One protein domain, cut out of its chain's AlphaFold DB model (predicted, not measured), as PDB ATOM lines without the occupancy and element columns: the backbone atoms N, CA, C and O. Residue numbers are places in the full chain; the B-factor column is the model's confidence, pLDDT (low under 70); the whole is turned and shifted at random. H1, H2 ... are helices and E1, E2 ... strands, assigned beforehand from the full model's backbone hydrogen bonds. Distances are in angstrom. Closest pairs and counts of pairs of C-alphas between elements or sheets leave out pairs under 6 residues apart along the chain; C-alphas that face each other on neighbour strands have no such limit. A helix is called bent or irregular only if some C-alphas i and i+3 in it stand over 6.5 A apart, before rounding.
ATOM      1  N   ASP A  82     372.919 385.091 284.984       88.50
ATOM      2  CA  ASP A  82     372.090 386.253 285.291       88.50
ATOM      3  C   ASP A  82     372.560 386.886 286.604       88.50
ATOM      4  O   ASP A  82     372.487 386.293 287.680       88.50
ATOM      5  N   THR A  83     373.088 388.101 286.531       83.00
ATOM      6  CA  THR A  83     373.671 388.772 287.695       83.00
ATOM      7  C   THR A  83     372.644 389.513 288.548       83.00
ATOM      8  O   THR A  83     373.023 390.058 289.590       83.00
ATOM      9  N   HIS A  84     371.367 389.553 288.153       84.56
ATOM     10  CA  HIS A  84     370.336 390.273 288.891       84.56
ATOM     11  C   HIS A  84     368.921 389.767 288.580       84.56
ATOM     12  O   HIS A  84     368.290 390.205 287.619       84.56
ATOM     13  N   MET A  85     368.372 388.931 289.462       85.00
ATOM     14  CA  MET A  85     367.017 388.400 289.301       85.00
ATOM     15  C   MET A  85     366.199 388.466 290.590       85.00
ATOM     16  O   MET A  85     366.672 388.064 291.643       85.00
ATOM     17  N   TYR A  86     364.934 388.880 290.511       87.69
ATOM     18  CA  TYR A  86     363.976 388.722 291.609       87.69
ATOM     19  C   TYR A  86     363.200 387.412 291.457       87.69
ATOM     20  O   TYR A  86     362.352 387.294 290.573       87.69
ATOM     21  N   THR A  87     363.459 386.427 292.322       87.44
ATOM     22  CA  THR A  87     362.880 385.077 292.176       87.44
ATOM     23  C   THR A  87     361.391 385.011 292.515       87.44
ATOM     24  O   THR A  87     360.709 384.050 292.175       87.44
ATOM     25  N   THR A  88     360.864 386.055 293.149       87.25
ATOM     26  CA  THR A  88     359.461 386.176 293.565       87.25
ATOM     27  C   THR A  88     358.571 386.894 292.557       87.25
ATOM     28  O   THR A  88     357.362 387.011 292.772       87.25
ATOM     29  N   GLN A  89     359.145 387.413 291.471       87.12
ATOM     30  CA  GLN A  89     358.462 388.330 290.556       87.12
ATOM     31  C   GLN A  89     358.065 387.684 289.225       87.12
ATOM     32  O   GLN A  89     357.543 388.371 288.352       87.12
ATOM     33  N   THR A  90     358.229 386.365 289.071       85.50
ATOM     34  CA  THR A  90     357.919 385.635 287.828       85.50
ATOM     35  C   THR A  90     356.495 385.890 287.324       85.50
ATOM     36  O   THR A  90     356.296 386.107 286.133       85.50
ATOM     37  N   LYS A  91     355.500 385.964 288.220       80.81
ATOM     38  CA  LYS A  91     354.102 386.288 287.864       80.81
ATOM     39  C   LYS A  91     353.866 387.731 287.427       80.81
ATOM     40  O   LYS A  91     352.862 388.008 286.779       80.81
ATOM     41  N   ALA A  92     354.735 388.647 287.840       81.75
ATOM     42  CA  ALA A  92     354.624 390.066 287.535       81.75
ATOM     43  C   ALA A  92     355.380 390.448 286.251       81.75
ATOM     44  O   ALA A  92     355.320 391.604 285.825       81.75
ATOM     45  N   VAL A  93     356.074 389.496 285.616       83.75
ATOM     46  CA  VAL A  93     356.721 389.708 284.318       83.75
ATOM     47  C   VAL A  93     355.653 390.073 283.286       83.75
ATOM     48  O   VAL A  93     354.717 389.317 283.041       83.75
ATOM     49  N   GLY A  94     355.787 391.260 282.690       78.50
ATOM     50  CA  GLY A  94     354.820 391.778 281.720       78.50
ATOM     51  C   GLY A  94     353.511 392.302 282.327       78.50
ATOM     52  O   GLY A  94     352.571 392.566 281.580       78.50
ATOM     53  N   ALA A  95     353.428 392.473 283.653       79.12
ATOM     54  CA  ALA A  95     352.280 393.113 284.288       79.12
ATOM     55  C   ALA A  95     352.156 394.589 283.870       79.12
ATOM     56  O   ALA A  95     353.145 395.320 283.807       79.12
ATOM     57  N   TYR A  96     350.925 395.033 283.603       73.38
ATOM     58  CA  TYR A  96     350.628 396.405 283.189       73.38
ATOM     59  C   TYR A  96     350.864 397.380 284.347       73.38
ATOM     60  O   TYR A  96     350.151 397.322 285.345       73.38
ATOM     61  N   GLY A  97     351.837 398.280 284.232       64.00
ATOM     62  CA  GLY A  97     352.190 399.196 285.315       64.00
ATOM     63  C   GLY A  97     352.453 400.615 284.836       64.00
ATOM     64  O   GLY A  97     353.155 400.830 283.851       64.00
ATOM     65  N   GLU A  98     351.900 401.570 285.580       68.50
ATOM     66  CA  GLU A  98     352.304 402.975 285.595       68.50
ATOM     67  C   GLU A  98     353.666 403.119 286.325       68.50
ATOM     68  O   GLU A  98     354.529 402.244 286.255       68.50
ATOM     69  N   LYS A  99     353.928 404.234 287.013       79.31
ATOM     70  CA  LYS A  99     355.229 404.521 287.648       79.31
ATOM     71  C   LYS A  99     355.637 403.445 288.671       79.31
ATOM     72  O   LYS A  99     354.797 402.838 289.327       79.31
ATOM     73  N   LEU A 100     356.950 403.292 288.886       76.19
ATOM     74  CA  LEU A 100     357.577 402.262 289.735       76.19
ATOM     75  C   LEU A 100     356.847 401.961 291.060       76.19
ATOM     76  O   LEU A 100     356.644 400.798 291.388       76.19
ATOM     77  N   LEU A 101     356.458 402.985 291.829       77.06
ATOM     78  CA  LEU A 101     355.811 402.788 293.136       77.06
ATOM     79  C   LEU A 101     354.420 402.151 293.030       77.06
ATOM     80  O   LEU A 101     354.051 401.345 293.877       77.06
ATOM     81  N   GLU A 102     353.662 402.487 291.991       80.00
ATOM     82  CA  GLU A 102     352.335 401.917 291.754       80.00
ATOM     83  C   GLU A 102     352.450 400.469 291.271       80.00
ATOM     84  O   GLU A 102     351.683 399.611 291.701       80.00
ATOM     85  N   TRP A 103     353.463 400.171 290.450       82.19
ATOM     86  CA  TRP A 103     353.771 398.804 290.035       82.19
ATOM     87  C   TRP A 103     354.191 397.915 291.217       82.19
ATOM     88  O   TRP A 103     353.718 396.781 291.341       82.19
ATOM     89  N   LEU A 104     355.019 398.444 292.127       81.38
ATOM     90  CA  LEU A 104     355.406 397.739 293.351       81.38
ATOM     91  C   LEU A 104     354.180 397.384 294.205       81.38
ATOM     92  O   LEU A 104     354.049 396.247 294.657       81.38
ATOM     93  N   ASP A 105     353.267 398.341 294.378       79.88
ATOM     94  CA  ASP A 105     352.068 398.178 295.203       79.88
ATOM     95  C   ASP A 105     351.041 397.237 294.574       79.88
ATOM     96  O   ASP A 105     350.467 396.403 295.273       79.88
ATOM     97  N   GLY A 106     350.820 397.363 293.265       82.25
ATOM     98  CA  GLY A 106     349.809 396.597 292.543       82.25
ATOM     99  C   GLY A 106     350.198 395.145 292.278       82.25
ATOM    100  O   GLY A 106     349.324 394.280 292.279       82.25
ATOM    101  N   TYR A 107     351.489 394.862 292.069       83.44
ATOM    102  CA  TYR A 107     351.926 393.555 291.561       83.44
ATOM    103  C   TYR A 107     353.010 392.893 292.403       83.44
ATOM    104  O   TYR A 107     352.910 391.701 292.699       83.44
ATOM    105  N   ILE A 108     354.031 393.641 292.821       84.94
ATOM    106  CA  ILE A 108     355.223 393.037 293.428       84.94
ATOM    107  C   ILE A 108     354.996 392.636 294.874       84.94
ATOM    108  O   ILE A 108     355.212 391.473 295.213       84.94
ATOM    109  N   PHE A 109     354.504 393.542 295.719       83.62
ATOM    110  CA  PHE A 109     354.244 393.203 297.119       83.62
ATOM    111  C   PHE A 109     353.205 392.081 297.280       83.62
ATOM    112  O   PHE A 109     353.443 391.187 298.096       83.62
ATOM    113  N   PRO A 110     352.107 392.035 296.496       83.75
ATOM    114  CA  PRO A 110     351.213 390.878 296.495       83.75
ATOM    115  C   PRO A 110     351.897 389.574 296.058       83.75
ATOM    116  O   PRO A 110     351.671 388.535 296.680       83.75
ATOM    117  N   SER A 111     352.743 389.617 295.019       84.88
ATOM    118  CA  SER A 111     353.482 388.436 294.549       84.88
ATOM    119  C   SER A 111     354.411 387.898 295.637       84.88
ATOM    120  O   SER A 111     354.352 386.716 295.970       84.88
ATOM    121  N   GLU A 112     355.197 388.767 296.272       82.25
ATOM    122  CA  GLU A 112     356.098 388.389 297.365       82.25
ATOM    123  C   GLU A 112     355.365 387.832 298.583       82.25
ATOM    124  O   GLU A 112     355.785 386.821 299.144       82.25
ATOM    125  N   ALA A 113     354.237 388.433 298.967       82.12
ATOM    126  CA  ALA A 113     353.445 387.959 300.097       82.12
ATOM    127  C   ALA A 113     352.928 386.521 299.899       82.12
ATOM    128  O   ALA A 113     352.715 385.808 300.884       82.12
ATOM    129  N   SER A 114     352.760 386.070 298.648       82.81
ATOM    130  CA  SER A 114     352.321 384.702 298.341       82.81
ATOM    131  C   SER A 114     353.337 383.626 298.749       82.81
ATOM    132  O   SER A 114     352.941 382.490 299.021       82.81
ATOM    133  N   PHE A 115     354.616 383.991 298.905       84.00
ATOM    134  CA  PHE A 115     355.686 383.089 299.346       84.00
ATOM    135  C   PHE A 115     355.652 382.779 300.851       84.00
ATOM    136  O   PHE A 115     356.441 381.964 301.319       84.00
ATOM    137  N   ASN A 116     354.699 383.343 301.606       80.75
ATOM    138  CA  ASN A 116     354.355 382.844 302.944       80.75
ATOM    139  C   ASN A 116     353.652 381.471 302.902       80.75
ATOM    140  O   ASN A 116     353.529 380.811 303.929       80.75
ATOM    141  N   SER A 117     353.163 381.029 301.735       86.81
ATOM    142  CA  SER A 117     352.655 379.670 301.543       86.81
ATOM    143  C   SER A 117     353.727 378.793 300.910       86.81
ATOM    144  O   SER A 117     354.051 378.961 299.733       86.81
ATOM    145  N   SER A 118     354.204 377.795 301.656       85.69
ATOM    146  CA  SER A 118     355.177 376.816 301.156       85.69
ATOM    147  C   SER A 118     354.715 376.160 299.846       85.69
ATOM    148  O   SER A 118     355.474 376.092 298.883       85.69
ATOM    149  N   SER A 119     353.440 375.766 299.742       88.19
ATOM    150  CA  SER A 119     352.905 375.137 298.522       88.19
ATOM    151  C   SER A 119     352.958 376.041 297.282       88.19
ATOM    152  O   SER A 119     353.252 375.567 296.184       88.19
ATOM    153  N   LEU A 120     352.699 377.345 297.447       87.19
ATOM    154  CA  LEU A 120     352.782 378.305 296.349       87.19
ATOM    155  C   LEU A 120     354.242 378.582 295.991       87.19
ATOM    156  O   LEU A 120     354.563 378.574 294.808       87.19
ATOM    157  N   ALA A 121     355.118 378.740 296.986       87.69
ATOM    158  CA  ALA A 121     356.548 378.934 296.767       87.69
ATOM    159  C   ALA A 121     357.155 377.804 295.920       87.69
ATOM    160  O   ALA A 121     357.808 378.080 294.915       87.69
ATOM    161  N   HIS A 122     356.855 376.540 296.248       89.62
ATOM    162  CA  HIS A 122     357.324 375.389 295.469       89.62
ATOM    163  C   HIS A 122     356.886 375.458 294.006       89.62
ATOM    164  O   HIS A 122     357.692 375.263 293.099       89.62
ATOM    165  N   LYS A 123     355.602 375.753 293.775       90.62
ATOM    166  CA  LYS A 123     355.046 375.838 292.425       90.62
ATOM    167  C   LYS A 123     355.698 376.957 291.611       90.62
ATOM    168  O   LYS A 123     356.014 376.746 290.445       90.62
ATOM    169  N   GLU A 124     355.880 378.135 292.203       90.75
ATOM    170  CA  GLU A 124     356.474 379.280 291.508       90.75
ATOM    171  C   GLU A 124     357.943 379.057 291.171       90.75
ATOM    172  O   GLU A 124     358.359 379.315 290.042       90.75
ATOM    173  N   PHE A 125     358.730 378.541 292.114       91.12
ATOM    174  CA  PHE A 125     360.141 378.281 291.861       91.12
ATOM    175  C   PHE A 125     360.340 377.141 290.861       91.12
ATOM    176  O   PHE A 125     361.180 377.271 289.976       91.12
ATOM    177  N   ASP A 126     359.536 376.074 290.903       91.06
ATOM    178  CA  ASP A 126     359.585 375.027 289.873       91.06
ATOM    179  C   ASP A 126     359.368 375.603 288.460       91.06
ATOM    180  O   ASP A 126     360.099 375.263 287.528       91.06
ATOM    181  N   ILE A 127     358.415 376.532 288.304       91.94
ATOM    182  CA  ILE A 127     358.202 377.249 287.040       91.94
ATOM    183  C   ILE A 127     359.433 378.098 286.695       91.94
ATOM    184  O   ILE A 127     359.956 377.982 285.588       91.94
ATOM    185  N   LEU A 128     359.917 378.916 287.633       92.81
ATOM    186  CA  LEU A 128     361.067 379.797 287.424       92.81
ATOM    187  C   LEU A 128     362.303 379.027 286.938       92.81
ATOM    188  O   LEU A 128     362.856 379.364 285.893       92.81
ATOM    189  N   PHE A 129     362.734 377.989 287.659       92.38
ATOM    190  CA  PHE A 129     363.952 377.245 287.321       92.38
ATOM    191  C   PHE A 129     363.828 376.499 285.987       92.38
ATOM    192  O   PHE A 129     364.796 376.439 285.225       92.38
ATOM    193  N   LYS A 130     362.633 376.005 285.639       93.12
ATOM    194  CA  LYS A 130     362.376 375.437 284.307       93.12
ATOM    195  C   LYS A 130     362.535 376.476 283.201       93.12
ATOM    196  O   LYS A 130     363.143 376.166 282.179       93.12
ATOM    197  N   GLU A 131     362.015 377.687 283.383       94.06
ATOM    198  CA  GLU A 131     362.145 378.755 282.385       94.06
ATOM    199  C   GLU A 131     363.586 379.276 282.266       94.06
ATOM    200  O   GLU A 131     364.056 379.527 281.153       94.06
ATOM    201  N   LEU A 132     364.328 379.345 283.376       94.19
ATOM    202  CA  LEU A 132     365.754 379.689 283.367       94.19
ATOM    203  C   LEU A 132     366.570 378.696 282.542       94.19
ATOM    204  O   LEU A 132     367.294 379.099 281.631       94.19
ATOM    205  N   LEU A 133     366.387 377.397 282.792       93.19
ATOM    206  CA  LEU A 133     367.091 376.349 282.052       93.19
ATOM    207  C   LEU A 133     366.698 376.318 280.572       93.19
ATOM    208  O   LEU A 133     367.568 376.166 279.715       93.19
ATOM    209  N   LYS A 134     365.413 376.513 280.246       94.38
ATOM    210  CA  LYS A 134     364.956 376.643 278.849       94.38
ATOM    211  C   LYS A 134     365.599 377.828 278.132       94.38
ATOM    212  O   LYS A 134     365.834 377.746 276.929       94.38
ATOM    213  N   SER A 135     365.889 378.903 278.863       94.62
ATOM    214  CA  SER A 135     366.534 380.111 278.339       94.62
ATOM    215  C   SER A 135     368.065 380.009 278.294       94.62
ATOM    216  O   SER A 135     368.722 380.923 277.805       94.62
ATOM    217  N   GLY A 136     368.645 378.903 278.777       93.56
ATOM    218  CA  GLY A 136     370.091 378.679 278.814       93.56
ATOM    219  C   GLY A 136     370.803 379.288 280.026       93.56
ATOM    220  O   GLY A 136     372.031 379.225 280.095       93.56
ATOM    221  N   THR A 137     370.066 379.852 280.987       95.06
ATOM    222  CA  THR A 137     370.620 380.344 282.253       95.06
ATOM    223  C   THR A 137     370.874 379.170 283.186       95.06
ATOM    224  O   THR A 137     369.979 378.370 283.440       95.06
ATOM    225  N   THR A 138     372.094 379.072 283.708       90.94
ATOM    226  CA  THR A 138     372.510 378.014 284.650       90.94
ATOM    227  C   THR A 138     372.902 378.560 286.018       90.94
ATOM    228  O   THR A 138     373.054 377.794 286.970       90.94
ATOM    229  N   THR A 139     373.083 379.881 286.102       86.19
ATOM    230  CA  THR A 139     373.498 380.581 287.312       86.19
ATOM    231  C   THR A 139     372.724 381.879 287.443       86.19
ATOM    232  O   THR A 139     372.645 382.635 286.474       86.19
ATOM    233  N   ILE A 140     372.216 382.171 288.641       86.62
ATOM    234  CA  ILE A 140     371.612 383.471 288.950       86.62
ATOM    235  C   ILE A 140     372.156 384.055 290.252       86.62
ATOM    236  O   ILE A 140     372.456 383.322 291.193       86.62
ATOM    237  N   CYS A 141     372.217 385.382 290.328       81.50
ATOM    238  CA  CYS A 141     372.239 386.129 291.582       81.50
ATOM    239  C   CYS A 141     370.806 386.583 291.892       81.50
ATOM    240  O   CYS A 141     370.306 387.570 291.344       81.50
ATOM    241  N   GLY A 142     370.123 385.792 292.718       81.00
ATOM    242  CA  GLY A 142     368.700 385.907 292.991       81.00
ATOM    243  C   GLY A 142     368.379 386.649 294.287       81.00
ATOM    244  O   GLY A 142     368.968 386.399 295.338       81.00
ATOM    245  N   TYR A 143     367.396 387.538 294.231       79.88
ATOM    246  CA  TYR A 143     366.749 388.148 295.384       79.88
ATOM    247  C   TYR A 143     365.646 387.207 295.870       79.88
ATOM    248  O   TYR A 143     364.642 387.023 295.179       79.88
ATOM    249  N   ALA A 144     365.864 386.611 297.042       75.62
ATOM    250  CA  ALA A 144     364.938 385.688 297.692       75.62
ATOM    251  C   ALA A 144     363.712 386.414 298.290       75.62
ATOM    252  O   ALA A 144     363.786 387.617 298.569       75.62
ATOM    253  N   PRO A 145     362.589 385.704 298.515       75.69
ATOM    254  CA  PRO A 145     361.446 386.252 299.243       75.69
ATOM    255  C   PRO A 145     361.828 386.716 300.651       75.69
ATOM    256  O   PRO A 145     362.722 386.174 301.290       75.69
ATOM    257  N   SER A 146     361.080 387.683 301.180       70.44
ATOM    258  CA  SER A 146     361.166 388.069 302.593       70.44
ATOM    259  C   SER A 146     360.720 386.961 303.552       70.44
ATOM    260  O   SER A 146     361.148 386.936 304.705       70.44
ATOM    261  N   ALA A 147     359.860 386.053 303.082       71.75
ATOM    262  CA  ALA A 147     359.425 384.883 303.827       71.75
ATOM    263  C   ALA A 147     360.594 383.905 304.026       71.75
ATOM    264  O   ALA A 147     361.211 383.455 303.057       71.75
ATOM    265  N   TYR A 148     360.863 383.556 305.286       67.81
ATOM    266  CA  TYR A 148     361.923 382.622 305.670       67.81
ATOM    267  C   TYR A 148     361.757 381.256 304.994       67.81
ATOM    268  O   TYR A 148     362.657 380.831 304.277       67.81
ATOM    269  N   ASP A 149     360.576 380.648 305.110       71.81
ATOM    270  CA  ASP A 149     360.274 379.359 304.479       71.81
ATOM    271  C   ASP A 149     360.432 379.428 302.952       71.81
ATOM    272  O   ASP A 149     360.983 378.526 302.334       71.81
ATOM    273  N   GLY A 150     360.004 380.529 302.326       74.75
ATOM    274  CA  GLY A 150     360.194 380.742 300.890       74.75
ATOM    275  C   GLY A 150     361.669 380.836 300.488       74.75
ATOM    276  O   GLY A 150     362.033 380.414 299.393       74.75
ATOM    277  N   THR A 151     362.523 381.375 301.361       76.12
ATOM    278  CA  THR A 151     363.969 381.440 301.123       76.12
ATOM    279  C   THR A 151     364.581 380.046 301.179       76.12
ATOM    280  O   THR A 151     365.326 379.675 300.280       76.12
ATOM    281  N   ASP A 152     364.228 379.239 302.172       74.69
ATOM    282  CA  ASP A 152     364.749 377.873 302.276       74.69
ATOM    283  C   ASP A 152     364.310 377.018 301.066       74.69
ATOM    284  O   ASP A 152     365.121 376.310 300.464       74.69
ATOM    285  N   ILE A 153     363.059 377.179 300.612       82.31
ATOM    286  CA  ILE A 153     362.517 376.462 299.444       82.31
ATOM    287  C   ILE A 153     363.250 376.833 298.143       82.31
ATOM    288  O   ILE A 153     363.467 375.958 297.302       82.31
ATOM    289  N   VAL A 154     363.656 378.096 297.937       83.12
ATOM    290  CA  VAL A 154     364.388 378.457 296.703       83.12
ATOM    291  C   VAL A 154     365.743 377.750 296.629       83.12
ATOM    292  O   VAL A 154     366.148 377.326 295.547       83.12
ATOM    293  N   PHE A 155     366.411 377.558 297.770       80.56
ATOM    294  CA  PHE A 155     367.661 376.803 297.847       80.56
ATOM    295  C   PHE A 155     367.453 375.306 297.644       80.56
ATOM    296  O   PHE A 155     368.218 374.684 296.906       80.56
ATOM    297  N   GLU A 156     366.409 374.733 298.247       79.81
ATOM    298  CA  GLU A 156     366.041 373.331 298.031       79.81
ATOM    299  C   GLU A 156     365.803 373.052 296.541       79.81
ATOM    300  O   GLU A 156     366.361 372.113 295.972       79.81
ATOM    301  N   ILE A 157     365.035 373.912 295.871       82.81
ATOM    302  CA  ILE A 157     364.733 373.751 294.449       82.81
ATOM    303  C   ILE A 157     365.982 373.981 293.594       82.81
ATOM    304  O   ILE A 157     366.252 373.176 292.704       82.81
ATOM    305  N   ALA A 158     366.791 375.005 293.879       82.62
ATOM    306  CA  ALA A 158     368.063 375.205 293.184       82.62
ATOM    307  C   ALA A 158     368.956 373.954 293.264       82.62
ATOM    308  O   ALA A 158     369.537 373.544 292.258       82.62
ATOM    309  N   PHE A 159     369.004 373.300 294.430       78.56
ATOM    310  CA  PHE A 159     369.732 372.049 294.621       78.56
ATOM    311  C   PHE A 159     369.161 370.907 293.765       78.56
ATOM    312  O   PHE A 159     369.920 370.229 293.073       78.56
ATOM    313  N   VAL A 160     367.834 370.729 293.738       78.06
ATOM    314  CA  VAL A 160     367.164 369.707 292.906       78.06
ATOM    315  C   VAL A 160     367.464 369.897 291.415       78.06
ATOM    316  O   VAL A 160     367.699 368.923 290.700       78.06
ATOM    317  N   PHE A 161     367.498 371.144 290.943       78.38
ATOM    318  CA  PHE A 161     367.829 371.474 289.554       78.38
ATOM    319  C   PHE A 161     369.340 371.486 289.262       78.38
ATOM    320  O   PHE A 161     369.725 371.703 288.111       78.38
ATOM    321  N   ASN A 162     370.195 371.242 290.266       76.31
ATOM    322  CA  ASN A 162     371.652 371.396 290.187       76.31
ATOM    323  C   ASN A 162     372.057 372.771 289.615       76.31
ATOM    324  O   ASN A 162     372.903 372.884 288.725       76.31
ATOM    325  N   PHE A 163     371.378 373.811 290.096       79.19
ATOM    326  CA  PHE A 163     371.450 375.179 289.609       79.19
ATOM    327  C   PHE A 163     372.280 376.040 290.561       79.19
ATOM    328  O   PHE A 163     372.072 376.007 291.776       79.19
ATOM    329  N   LEU A 164     373.198 376.850 290.029       75.94
ATOM    330  CA  LEU A 164     374.020 377.709 290.877       75.94
ATOM    331  C   LEU A 164     373.232 378.962 291.277       75.94
ATOM    332  O   LEU A 164     372.987 379.857 290.467       75.94
ATOM    333  N   TYR A 165     372.836 379.022 292.545       73.88
ATOM    334  CA  TYR A 165     372.064 380.127 293.102       73.88
ATOM    335  C   TYR A 165     372.915 380.961 294.064       73.88
ATOM    336  O   TYR A 165     373.293 380.502 295.141       73.88
ATOM    337  N   GLY A 166     373.225 382.194 293.670       66.94
ATOM    338  CA  GLY A 166     373.794 383.214 294.545       66.94
ATOM    339  C   GLY A 166     372.697 384.077 295.165       66.94
ATOM    340  O   GLY A 166     371.687 384.350 294.519       66.94
ATOM    341  N   VAL A 167     372.896 384.545 296.398       63.34
ATOM    342  CA  VAL A 167     371.941 385.442 297.069       63.34
ATOM    343  C   VAL A 167     372.291 386.898 296.793       63.34
ATOM    344  O   VAL A 167     373.354 387.379 297.185       63.34
ATOM    345  N   GLY A 168     371.358 387.617 296.179       58.91
ATOM    346  CA  GLY A 168     371.341 389.074 296.151       58.91
ATOM    347  C   GLY A 168     370.824 389.642 297.476       58.91
ATOM    348  O   GLY A 168     369.902 389.100 298.089       58.91
ATOM    349  N   CYS A 169     371.395 390.755 297.945       53.94
ATOM    350  CA  CYS A 169     370.947 391.416 299.175       53.94
ATOM    351  C   CYS A 169     369.558 392.060 299.018       53.94
ATOM    352  O   CYS A 169     369.436 393.250 298.733       53.94
ATOM    353  N   GLY A 170     368.498 391.286 299.263       51.59
ATOM    354  CA  GLY A 170     367.097 391.725 299.196       51.59
ATOM    355  C   GLY A 170     366.564 392.531 300.381       51.59
ATOM    356  O   GLY A 170     365.369 392.816 300.432       51.59
ATOM    357  N   GLY A 171     367.420 392.966 301.310       52.84
ATOM    358  CA  GLY A 171     367.001 393.741 302.487       52.84
ATOM    359  C   GLY A 171     366.279 395.061 302.168       52.84
ATOM    360  O   GLY A 171     365.510 395.547 302.992       52.84
ATOM    361  N   ALA A 172     366.461 395.624 300.967       53.31
ATOM    362  CA  ALA A 172     365.820 396.881 300.572       53.31
ATOM    363  C   ALA A 172     364.283 396.783 300.532       53.31
ATOM    364  O   ALA A 172     363.603 397.714 300.956       53.31
ATOM    365  N   ILE A 173     363.726 395.657 300.068       57.19
ATOM    366  CA  ILE A 173     362.270 395.471 299.948       57.19
ATOM    367  C   ILE A 173     361.608 395.304 301.316       57.19
ATOM    368  O   ILE A 173     360.600 395.956 301.594       57.19
ATOM    369  N   LEU A 174     362.230 394.530 302.207       55.03
ATOM    370  CA  LEU A 174     361.837 394.454 303.617       55.03
ATOM    371  C   LEU A 174     361.825 395.838 304.271       55.03
ATOM    372  O   LEU A 174     360.883 396.198 304.971       55.03
ATOM    373  N   ALA A 175     362.840 396.651 303.988       58.78
ATOM    374  CA  ALA A 175     362.937 397.981 304.557       58.78
ATOM    375  C   ALA A 175     361.843 398.936 304.022       58.78
ATOM    376  O   ALA A 175     361.313 399.744 304.787       58.78
ATOM    377  N   PHE A 176     361.421 398.799 302.757       59.19
ATOM    378  CA  PHE A 176     360.241 399.504 302.231       59.19
ATOM    379  C   PHE A 176     358.932 399.065 302.904       59.19
ATOM    380  O   PHE A 176     358.088 399.912 303.214       59.19
ATOM    381  N   GLN A 177     358.751 397.759 303.128       57.41
ATOM    382  CA  GLN A 177     357.568 397.214 303.805       57.41
ATOM    383  C   GLN A 177     357.484 397.716 305.257       57.41
ATOM    384  O   GLN A 177     356.433 398.199 305.680       57.41
ATOM    385  N   GLU A 178     358.602 397.718 305.985       59.12
ATOM    386  CA  GLU A 178     358.681 398.245 307.353       59.12
ATOM    387  C   GLU A 178     358.424 399.755 307.423       59.12
ATOM    388  O   GLU A 178     357.659 400.221 308.270       59.12
ATOM    389  N   ILE A 179     358.965 400.547 306.487       62.59
ATOM    390  CA  ILE A 179     358.660 401.984 306.419       62.59
ATOM    391  C   ILE A 179     357.159 402.220 306.235       62.59
ATOM    392  O   ILE A 179     356.599 403.125 306.858       62.59
ATOM    393  N   LYS A 180     356.478 401.408 305.418       60.28
ATOM    394  CA  LYS A 180     355.024 401.520 305.238       60.28
ATOM    395  C   LYS A 180     354.244 401.233 306.520       60.28
ATOM    396  O   LYS A 180     353.240 401.913 306.757       60.28
ATOM    397  N   LEU A 181     354.688 400.261 307.322       58.81
ATOM    398  CA  LEU A 181     354.074 399.913 308.608       58.81
ATOM    399  C   LEU A 181     354.304 401.005 309.663       58.81
ATOM    400  O   LEU A 181     353.360 401.411 310.346       58.81
ATOM    401  N   LEU A 182     355.535 401.511 309.758       56.84
ATOM    402  CA  LEU A 182     355.957 402.487 310.767       56.84
ATOM    403  C   LEU A 182     355.452 403.904 310.472       56.84
ATOM    404  O   LEU A 182     355.007 404.614 311.374       56.84
ATOM    405  N   PHE A 183     355.472 404.323 309.208       65.75
ATOM    406  CA  PHE A 183     355.119 405.680 308.804       65.75
ATOM    407  C   PHE A 183     353.765 405.691 308.096       65.75
ATOM    408  O   PHE A 183     353.670 405.594 306.875       65.75
ATOM    409  N   LYS A 184     352.678 405.840 308.862       62.00
ATOM    410  CA  LYS A 184     351.308 405.908 308.312       62.00
ATOM    411  C   LYS A 184     351.019 407.203 307.539       62.00
ATOM    412  O   LYS A 184     350.164 407.208 306.658       62.00
ATOM    413  N   GLN A 185     351.732 408.288 307.839       66.44
ATOM    414  CA  GLN A 185     351.537 409.588 307.195       66.44
ATOM    415  C   GLN A 185     352.239 409.645 305.830       66.44
ATOM    416  O   GLN A 185     353.442 409.421 305.726       66.44
ATOM    417  N   PHE A 186     351.491 409.974 304.775       62.25
ATOM    418  CA  PHE A 186     351.983 409.878 303.395       62.25
ATOM    419  C   PHE A 186     353.120 410.863 303.070       62.25
ATOM    420  O   PHE A 186     354.006 410.534 302.289       62.25
ATOM    421  N   SER A 187     353.148 412.040 303.706       68.88
ATOM    422  CA  SER A 187     354.124 413.105 303.419       68.88
ATOM    423  C   SER A 187     355.568 412.770 303.806       68.88
ATOM    424  O   SER A 187     356.497 413.304 303.208       68.88
ATOM    425  N   ILE A 188     355.773 411.882 304.781       66.19
ATOM    426  CA  ILE A 188     357.103 411.518 305.303       66.19
ATOM    427  C   ILE A 188     357.649 410.214 304.708       66.19
ATOM    428  O   ILE A 188     358.846 409.947 304.805       66.19
ATOM    429  N   ARG A 189     356.799 409.425 304.034       65.44
ATOM    430  CA  ARG A 189     357.191 408.157 303.396       65.44
ATOM    431  C   ARG A 189     358.271 408.323 302.322       65.44
ATOM    432  O   ARG A 189     359.215 407.538 302.357       65.44
ATOM    433  N   PRO A 190     358.211 409.313 301.406       65.31
ATOM    434  CA  PRO A 190     359.251 409.475 300.389       65.31
ATOM    435  C   PRO A 190     360.632 409.739 300.997       65.31
ATOM    436  O   PRO A 190     361.622 409.172 300.543       65.31
ATOM    437  N   LEU A 191     360.690 410.545 302.063       67.06
ATOM    438  CA  LEU A 191     361.935 410.857 302.762       67.06
ATOM    439  C   LEU A 191     362.497 409.628 303.491       67.06
ATOM    440  O   LEU A 191     363.681 409.333 303.356       67.06
ATOM    441  N   ALA A 192     361.650 408.885 304.212       64.44
ATOM    442  CA  ALA A 192     362.052 407.653 304.892       64.44
ATOM    443  C   ALA A 192     362.551 406.586 303.899       64.44
ATOM    444  O   ALA A 192     363.627 406.021 304.093       64.44
ATOM    445  N   ASN A 193     361.824 406.384 302.794       62.81
ATOM    446  CA  ASN A 193     362.216 405.500 301.693       62.81
ATOM    447  C   ASN A 193     363.579 405.888 301.111       62.81
ATOM    448  O   ASN A 193     364.457 405.040 300.973       62.81
ATOM    449  N   SER A 194     363.772 407.174 300.805       65.06
ATOM    450  CA  SER A 194     365.029 407.682 300.250       65.06
ATOM    451  C   SER A 194     366.203 407.464 301.203       65.06
ATOM    452  O   SER A 194     367.289 407.091 300.760       65.06
ATOM    453  N   LEU A 195     366.002 407.677 302.506       69.12
ATOM    454  CA  LEU A 195     367.037 407.495 303.520       69.12
ATOM    455  C   LEU A 195     367.472 406.027 303.610       69.12
ATOM    456  O   LEU A 195     368.656 405.714 303.503       69.12
ATOM    457  N   VAL A 196     366.505 405.121 303.747       65.00
ATOM    458  CA  VAL A 196     366.754 403.683 303.866       65.00
ATOM    459  C   VAL A 196     367.391 403.101 302.607       65.00
ATOM    460  O   VAL A 196     368.345 402.328 302.718       65.00
ATOM    461  N   LEU A 197     366.933 403.505 301.418       63.78
ATOM    462  CA  LEU A 197     367.562 403.109 300.157       63.78
ATOM    463  C   LEU A 197     369.015 403.555 300.105       63.78
ATOM    464  O   LEU A 197     369.887 402.746 299.808       63.78
ATOM    465  N   THR A 198     369.279 404.822 300.427       64.00
ATOM    466  CA  THR A 198     370.631 405.390 300.374       64.00
ATOM    467  C   THR A 198     371.588 404.582 301.245       64.00
ATOM    468  O   THR A 198     372.647 404.172 300.776       64.00
ATOM    469  N   PHE A 199     371.201 404.271 302.484       67.25
ATOM    470  CA  PHE A 199     372.038 403.467 303.374       67.25
ATOM    471  C   PHE A 199     372.174 402.015 302.922       67.25
ATOM    472  O   PHE A 199     373.272 401.467 302.972       67.25
ATOM    473  N   THR A 200     371.090 401.402 302.447       64.00
ATOM    474  CA  THR A 200     371.117 400.015 301.969       64.00
ATOM    475  C   THR A 200     372.027 399.878 300.753       64.00
ATOM    476  O   THR A 200     372.852 398.970 300.709       64.00
ATOM    477  N   TYR A 201     371.942 400.804 299.795       61.97
ATOM    478  CA  TYR A 201     372.811 400.810 298.620       61.97
ATOM    479  C   TYR A 201     374.265 401.120 298.967       61.97
ATOM    480  O   TYR A 201     375.151 400.462 298.428       61.97
ATOM    481  N   LEU A 202     374.530 402.057 299.887       65.06
ATOM    482  CA  LEU A 202     375.890 402.329 300.362       65.06
ATOM    483  C   LEU A 202     376.500 401.098 301.035       65.06
ATOM    484  O   LEU A 202     377.614 400.712 300.702       65.06
ATOM    485  N   PHE A 203     375.771 400.447 301.941       66.12
ATOM    486  CA  PHE A 203     376.258 399.248 302.617       66.12
ATOM    487  C   PHE A 203     376.449 398.081 301.641       66.12
ATOM    488  O   PHE A 203     377.476 397.403 301.677       66.12
ATOM    489  N   ASN A 204     375.505 397.885 300.717       61.56
ATOM    490  CA  ASN A 204     375.614 396.850 299.695       61.56
ATOM    491  C   ASN A 204     376.831 397.089 298.784       61.56
ATOM    492  O   ASN A 204     377.624 396.181 298.573       61.56
ATOM    493  N   GLY A 205     377.027 398.317 298.297       53.16
ATOM    494  CA  GLY A 205     378.130 398.652 297.392       53.16
ATOM    495  C   GLY A 205     379.508 398.694 298.057       53.16
ATOM    496  O   GLY A 205     380.491 398.299 297.441       53.16
ATOM    497  N   ILE A 206     379.602 399.160 299.307       61.97
ATOM    498  CA  ILE A 206     380.890 399.353 299.997       61.97
ATOM    499  C   ILE A 206     381.332 398.092 300.745       61.97
ATOM    500  O   ILE A 206     382.530 397.844 300.864       61.97
ATOM    501  N   VAL A 207     380.390 397.304 301.269       61.91
ATOM    502  CA  VAL A 207     380.705 396.189 302.174       61.91
ATOM    503  C   VAL A 207     380.374 394.852 301.534       61.91
ATOM    504  O   VAL A 207     381.259 394.013 301.384       61.91
ATOM    505  N   ILE A 208     379.117 394.649 301.138       60.31
ATOM    506  CA  ILE A 208     378.665 393.338 300.662       60.31
ATOM    507  C   ILE A 208     379.308 392.997 299.322       60.31
ATOM    508  O   ILE A 208     379.931 391.951 299.214       60.31
ATOM    509  N   GLN A 209     379.191 393.853 298.306       55.28
ATOM    510  CA  GLN A 209     379.677 393.539 296.961       55.28
ATOM    511  C   GLN A 209     381.184 393.232 296.927       55.28
ATOM    512  O   GLN A 209     381.546 392.215 296.332       55.28
ATOM    513  N   PRO A 210     382.073 394.005 297.589       51.44
ATOM    514  CA  PRO A 210     383.491 393.657 297.663       51.44
ATOM    515  C   PRO A 210     383.748 392.355 298.424       51.44
ATOM    516  O   PRO A 210     384.581 391.564 297.993       51.44
ATOM    517  N   LEU A 211     383.023 392.099 299.519       52.94
ATOM    518  CA  LEU A 211     383.164 390.868 300.296       52.94
ATOM    519  C   LEU A 211     382.702 389.642 299.502       52.94
ATOM    520  O   LEU A 211     383.409 388.643 299.453       52.94
ATOM    521  N   THR A 212     381.548 389.721 298.842       50.56
ATOM    522  CA  THR A 212     381.041 388.676 297.950       50.56
ATOM    523  C   THR A 212     381.988 388.463 296.773       50.56
ATOM    524  O   THR A 212     382.299 387.322 296.459       50.56
ATOM    525  N   GLY A 213     382.501 389.535 296.160       46.59
ATOM    526  CA  GLY A 213     383.493 389.451 295.087       46.59
ATOM    527  C   GLY A 213     384.800 388.794 295.537       46.59
ATOM    528  O   GLY A 213     385.326 387.946 294.824       46.59
ATOM    529  N   TYR A 214     385.284 389.125 296.737       49.81
ATOM    530  CA  TYR A 214     386.449 388.488 297.354       49.81
ATOM    531  C   TYR A 214     386.197 387.006 297.640       49.81
ATOM    532  O   TYR A 214     386.995 386.168 297.236       49.81
ATOM    533  N   ILE A 215     385.060 386.671 298.262       48.41
ATOM    534  CA  ILE A 215     384.668 385.282 298.517       48.41
ATOM    535  C   ILE A 215     384.629 384.527 297.192       48.41
ATOM    536  O   ILE A 215     385.348 383.551 297.056       48.41
ATOM    537  N   ILE A 216     383.883 384.989 296.186       49.00
ATOM    538  CA  ILE A 216     383.796 384.322 294.876       49.00
ATOM    539  C   ILE A 216     385.181 384.179 294.224       49.00
ATOM    540  O   ILE A 216     385.483 383.116 293.689       49.00
ATOM    541  N   GLY A 217     386.021 385.216 294.279       44.41
ATOM    542  CA  GLY A 217     387.360 385.211 293.685       44.41
ATOM    543  C   GLY A 217     388.340 384.238 294.346       44.41
ATOM    544  O   GLY A 217     389.178 383.663 293.655       44.41
ATOM    545  N   GLU A 218     388.209 384.023 295.656       47.31
ATOM    546  CA  GLU A 218     389.047 383.111 296.451       47.31
ATOM    547  C   GLU A 218     388.425 381.716 296.619       47.31
ATOM    548  O   GLU A 218     389.094 380.768 297.037       47.31
ATOM    549  N   THR A 219     387.135 381.552 296.304       44.22
ATOM    550  CA  THR A 219     386.476 380.249 296.404       44.22
ATOM    551  C   THR A 219     386.944 379.379 295.245       44.22
ATOM    552  O   THR A 219     386.406 379.415 294.140       44.22
ATOM    553  N   HIS A 220     387.928 378.522 295.504       40.00
ATOM    554  CA  HIS A 220     388.122 377.340 294.677       40.00
ATOM    555  C   HIS A 220     386.847 376.498 294.764       40.00
ATOM    556  O   HIS A 220     386.411 376.160 295.865       40.00
ATOM    557  N   VAL A 221     386.221 376.178 293.627       41.53
ATOM    558  CA  VAL A 221     385.042 375.302 293.597       41.53
ATOM    559  C   VAL A 221     385.463 373.923 294.109       41.53
ATOM    560  O   VAL A 221     385.996 373.099 293.367       41.53
ATOM    561  N   VAL A 222     385.270 373.680 295.405       37.16
ATOM    562  CA  VAL A 222     385.485 372.370 296.011       37.16
ATOM    563  C   VAL A 222     384.213 371.567 295.786       37.16
ATOM    564  O   VAL A 222     383.189 371.805 296.422       37.16
ATOM    565  N   TYR A 223     384.274 370.613 294.858       39.84
ATOM    566  CA  TYR A 223     383.208 369.638 294.657       39.84
ATOM    567  C   TYR A 223     383.190 368.698 295.865       39.84
ATOM    568  O   TYR A 223     383.953 367.733 295.937       39.84
ATOM    569  N   TYR A 224     382.348 368.998 296.854       40.16
ATOM    570  CA  TYR A 224     382.168 368.153 298.030       40.16
ATOM    571  C   TYR A 224     381.349 366.917 297.663       40.16
ATOM    572  O   TYR A 224     380.166 366.827 297.962       40.16
ATOM    573  N   TYR A 236     374.965 375.495 302.281       42.53
ATOM    574  CA  TYR A 236     374.351 374.249 301.807       42.53
ATOM    575  C   TYR A 236     373.424 373.592 302.848       42.53
ATOM    576  O   TYR A 236     372.809 372.566 302.567       42.53
ATOM    577  N   ASP A 237     373.331 374.152 304.055       45.91
ATOM    578  CA  ASP A 237     372.298 373.852 305.040       45.91
ATOM    579  C   ASP A 237     371.050 374.588 304.575       45.91
ATOM    580  O   ASP A 237     371.042 375.811 304.436       45.91
ATOM    581  N   THR A 238     370.000 373.825 304.300       44.78
ATOM    582  CA  THR A 238     368.707 374.338 303.846       44.78
ATOM    583  C   THR A 238     368.076 375.298 304.852       44.78
ATOM    584  O   THR A 238     367.121 375.976 304.511       44.78
ATOM    585  N   THR A 239     368.604 375.381 306.076       52.78
ATOM    586  CA  THR A 239     368.138 376.265 307.149       52.78
ATOM    587  C   THR A 239     368.753 377.676 307.053       52.78
ATOM    588  O   THR A 239     369.291 378.215 308.030       52.78
ATOM    589  N   VAL A 240     368.692 378.304 305.874       56.06
ATOM    590  CA  VAL A 240     369.231 379.658 305.621       56.06
ATOM    591  C   VAL A 240     368.486 380.714 306.453       56.06
ATOM    592  O   VAL A 240     369.056 381.750 306.826       56.06
ATOM    593  N   HIS A 241     367.242 380.424 306.852       55.75
ATOM    594  CA  HIS A 241     366.404 381.310 307.653       55.75
ATOM    595  C   HIS A 241     367.073 381.869 308.921       55.75
ATOM    596  O   HIS A 241     366.824 383.014 309.309       55.75
ATOM    597  N   ASN A 242     367.919 381.085 309.601       55.75
ATOM    598  CA  ASN A 242     368.451 381.439 310.921       55.75
ATOM    599  C   ASN A 242     369.485 382.555 310.817       55.75
ATOM    600  O   ASN A 242     369.465 383.505 311.604       55.75
ATOM    601  N   GLU A 243     370.354 382.465 309.818       59.00
ATOM    602  CA  GLU A 243     371.372 383.476 309.561       59.00
ATOM    603  C   GLU A 243     370.751 384.731 308.943       59.00
ATOM    604  O   GLU A 243     371.077 385.843 309.361       59.00
ATOM    605  N   TRP A 244     369.754 384.578 308.062       55.19
ATOM    606  CA  TRP A 244     368.994 385.715 307.531       55.19
ATOM    607  C   TRP A 244     368.261 386.490 308.638       55.19
ATOM    608  O   TRP A 244     368.254 387.723 308.662       55.19
TER     609      TRP A 244
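This is residues 82 to 224 and 236 to 244 of the 274 residues of a protein of Francisella orientalis (UniProt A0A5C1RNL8). A small, strongly twisted sheet of three strands has helices H2 and H3 packed on it, and beyond it a long helical hairpin of H4 and the first arm of the bent helix H5 reaches away from the sheet and back. H5 then runs on past the sheet, and residues 213 to 224 at its far end stick out. The printed part has 152 residues, with six named helices and three named strands in the order E1 H1 H2 E2 H3 E3 H4 H5 H6; the sheet runs E1 E2 E3, parallel, and the class is mostly helix. The whole is compact, with a radius of gyration of the C-alphas of 16.5 A, yet elongated, spanning 53 by 34 by 28 A.

E1, residues 82 to 86, begins at C-alpha 82 (372.090, 386.253, 285.291). H1, residues 100 to 116, spans 23.7 A; it has a kink of 35 degrees near residue 107 and is irregular, with C-alphas 106 and 109 7.2 A apart. H2, residues 118 to 134, spans 24.4 A. E2 is residues 137 to 143, H3 148 to 160, E3 164 to 167 and H4 171 to 182. H5, residues 189 to 218, was assigned as one helix by its hydrogen bonds but is bent, with C-alphas 206 and 209 6.7 A apart; its arms are H5a, residues 189 to 206, 25.5 A, and H5b, residues 209 to 218, 14.0 A. H6, residues 241 to 244, ends at C-alpha 244 (368.994, 385.715, 307.531).

E1 and E2 are parallel at 48 degrees, with N 143 and O 85 2.7 A apart, within hydrogen-bond range. E2 and E3 are parallel at 16 degrees, with N 142 and O 166 at 2.8 A. E1, H1 H2, E2 and E2, H3, E3 are strand-helix-strand units, parallel neighbour strands joined through helices, with right-handed crossovers. H2 and H3 on one face of the sheet give two layers. H3 lies over E3 at a height over the sheet of 10.2 A. H3, the hub, touches H2 at a steep tilt of 39 degrees, the same way; their closest C-alphas, of Ala 121 and Gly 150, are 5.8 A apart. H1 and H3 touch only at their ends, closest at C-alphas Phe 115 and Gly 150, 5.3 A. H6 touches H3 with C-alphas Tyr 148 and His 241 at 5.1 A. H4 and H5a form a hairpin and touch at a shallow tilt of 24 degrees, opposite ways, closest at C-alphas Ala 172 and Thr 200, 6.3 A. H5b is apart from E1, E2 and E3. Every O i to N i+4 pair is within hydrogen-bond range in H2, H3, H4, H5a and H5b, 9 of 13 in H1; H6 is too short for one.

The C-alphas farthest apart, of Ser 187 and Tyr 224, are 53.3 A apart. Residues 225 to 235 are not printed; C-alphas 224 and 236 are 10.6 A apart across the cut. The link E1 to H1 is long, 13 residues. The mean pLDDT of the printed part is 71.3; 71 residues are under 70, among them 166 to 224 and 236 to 244.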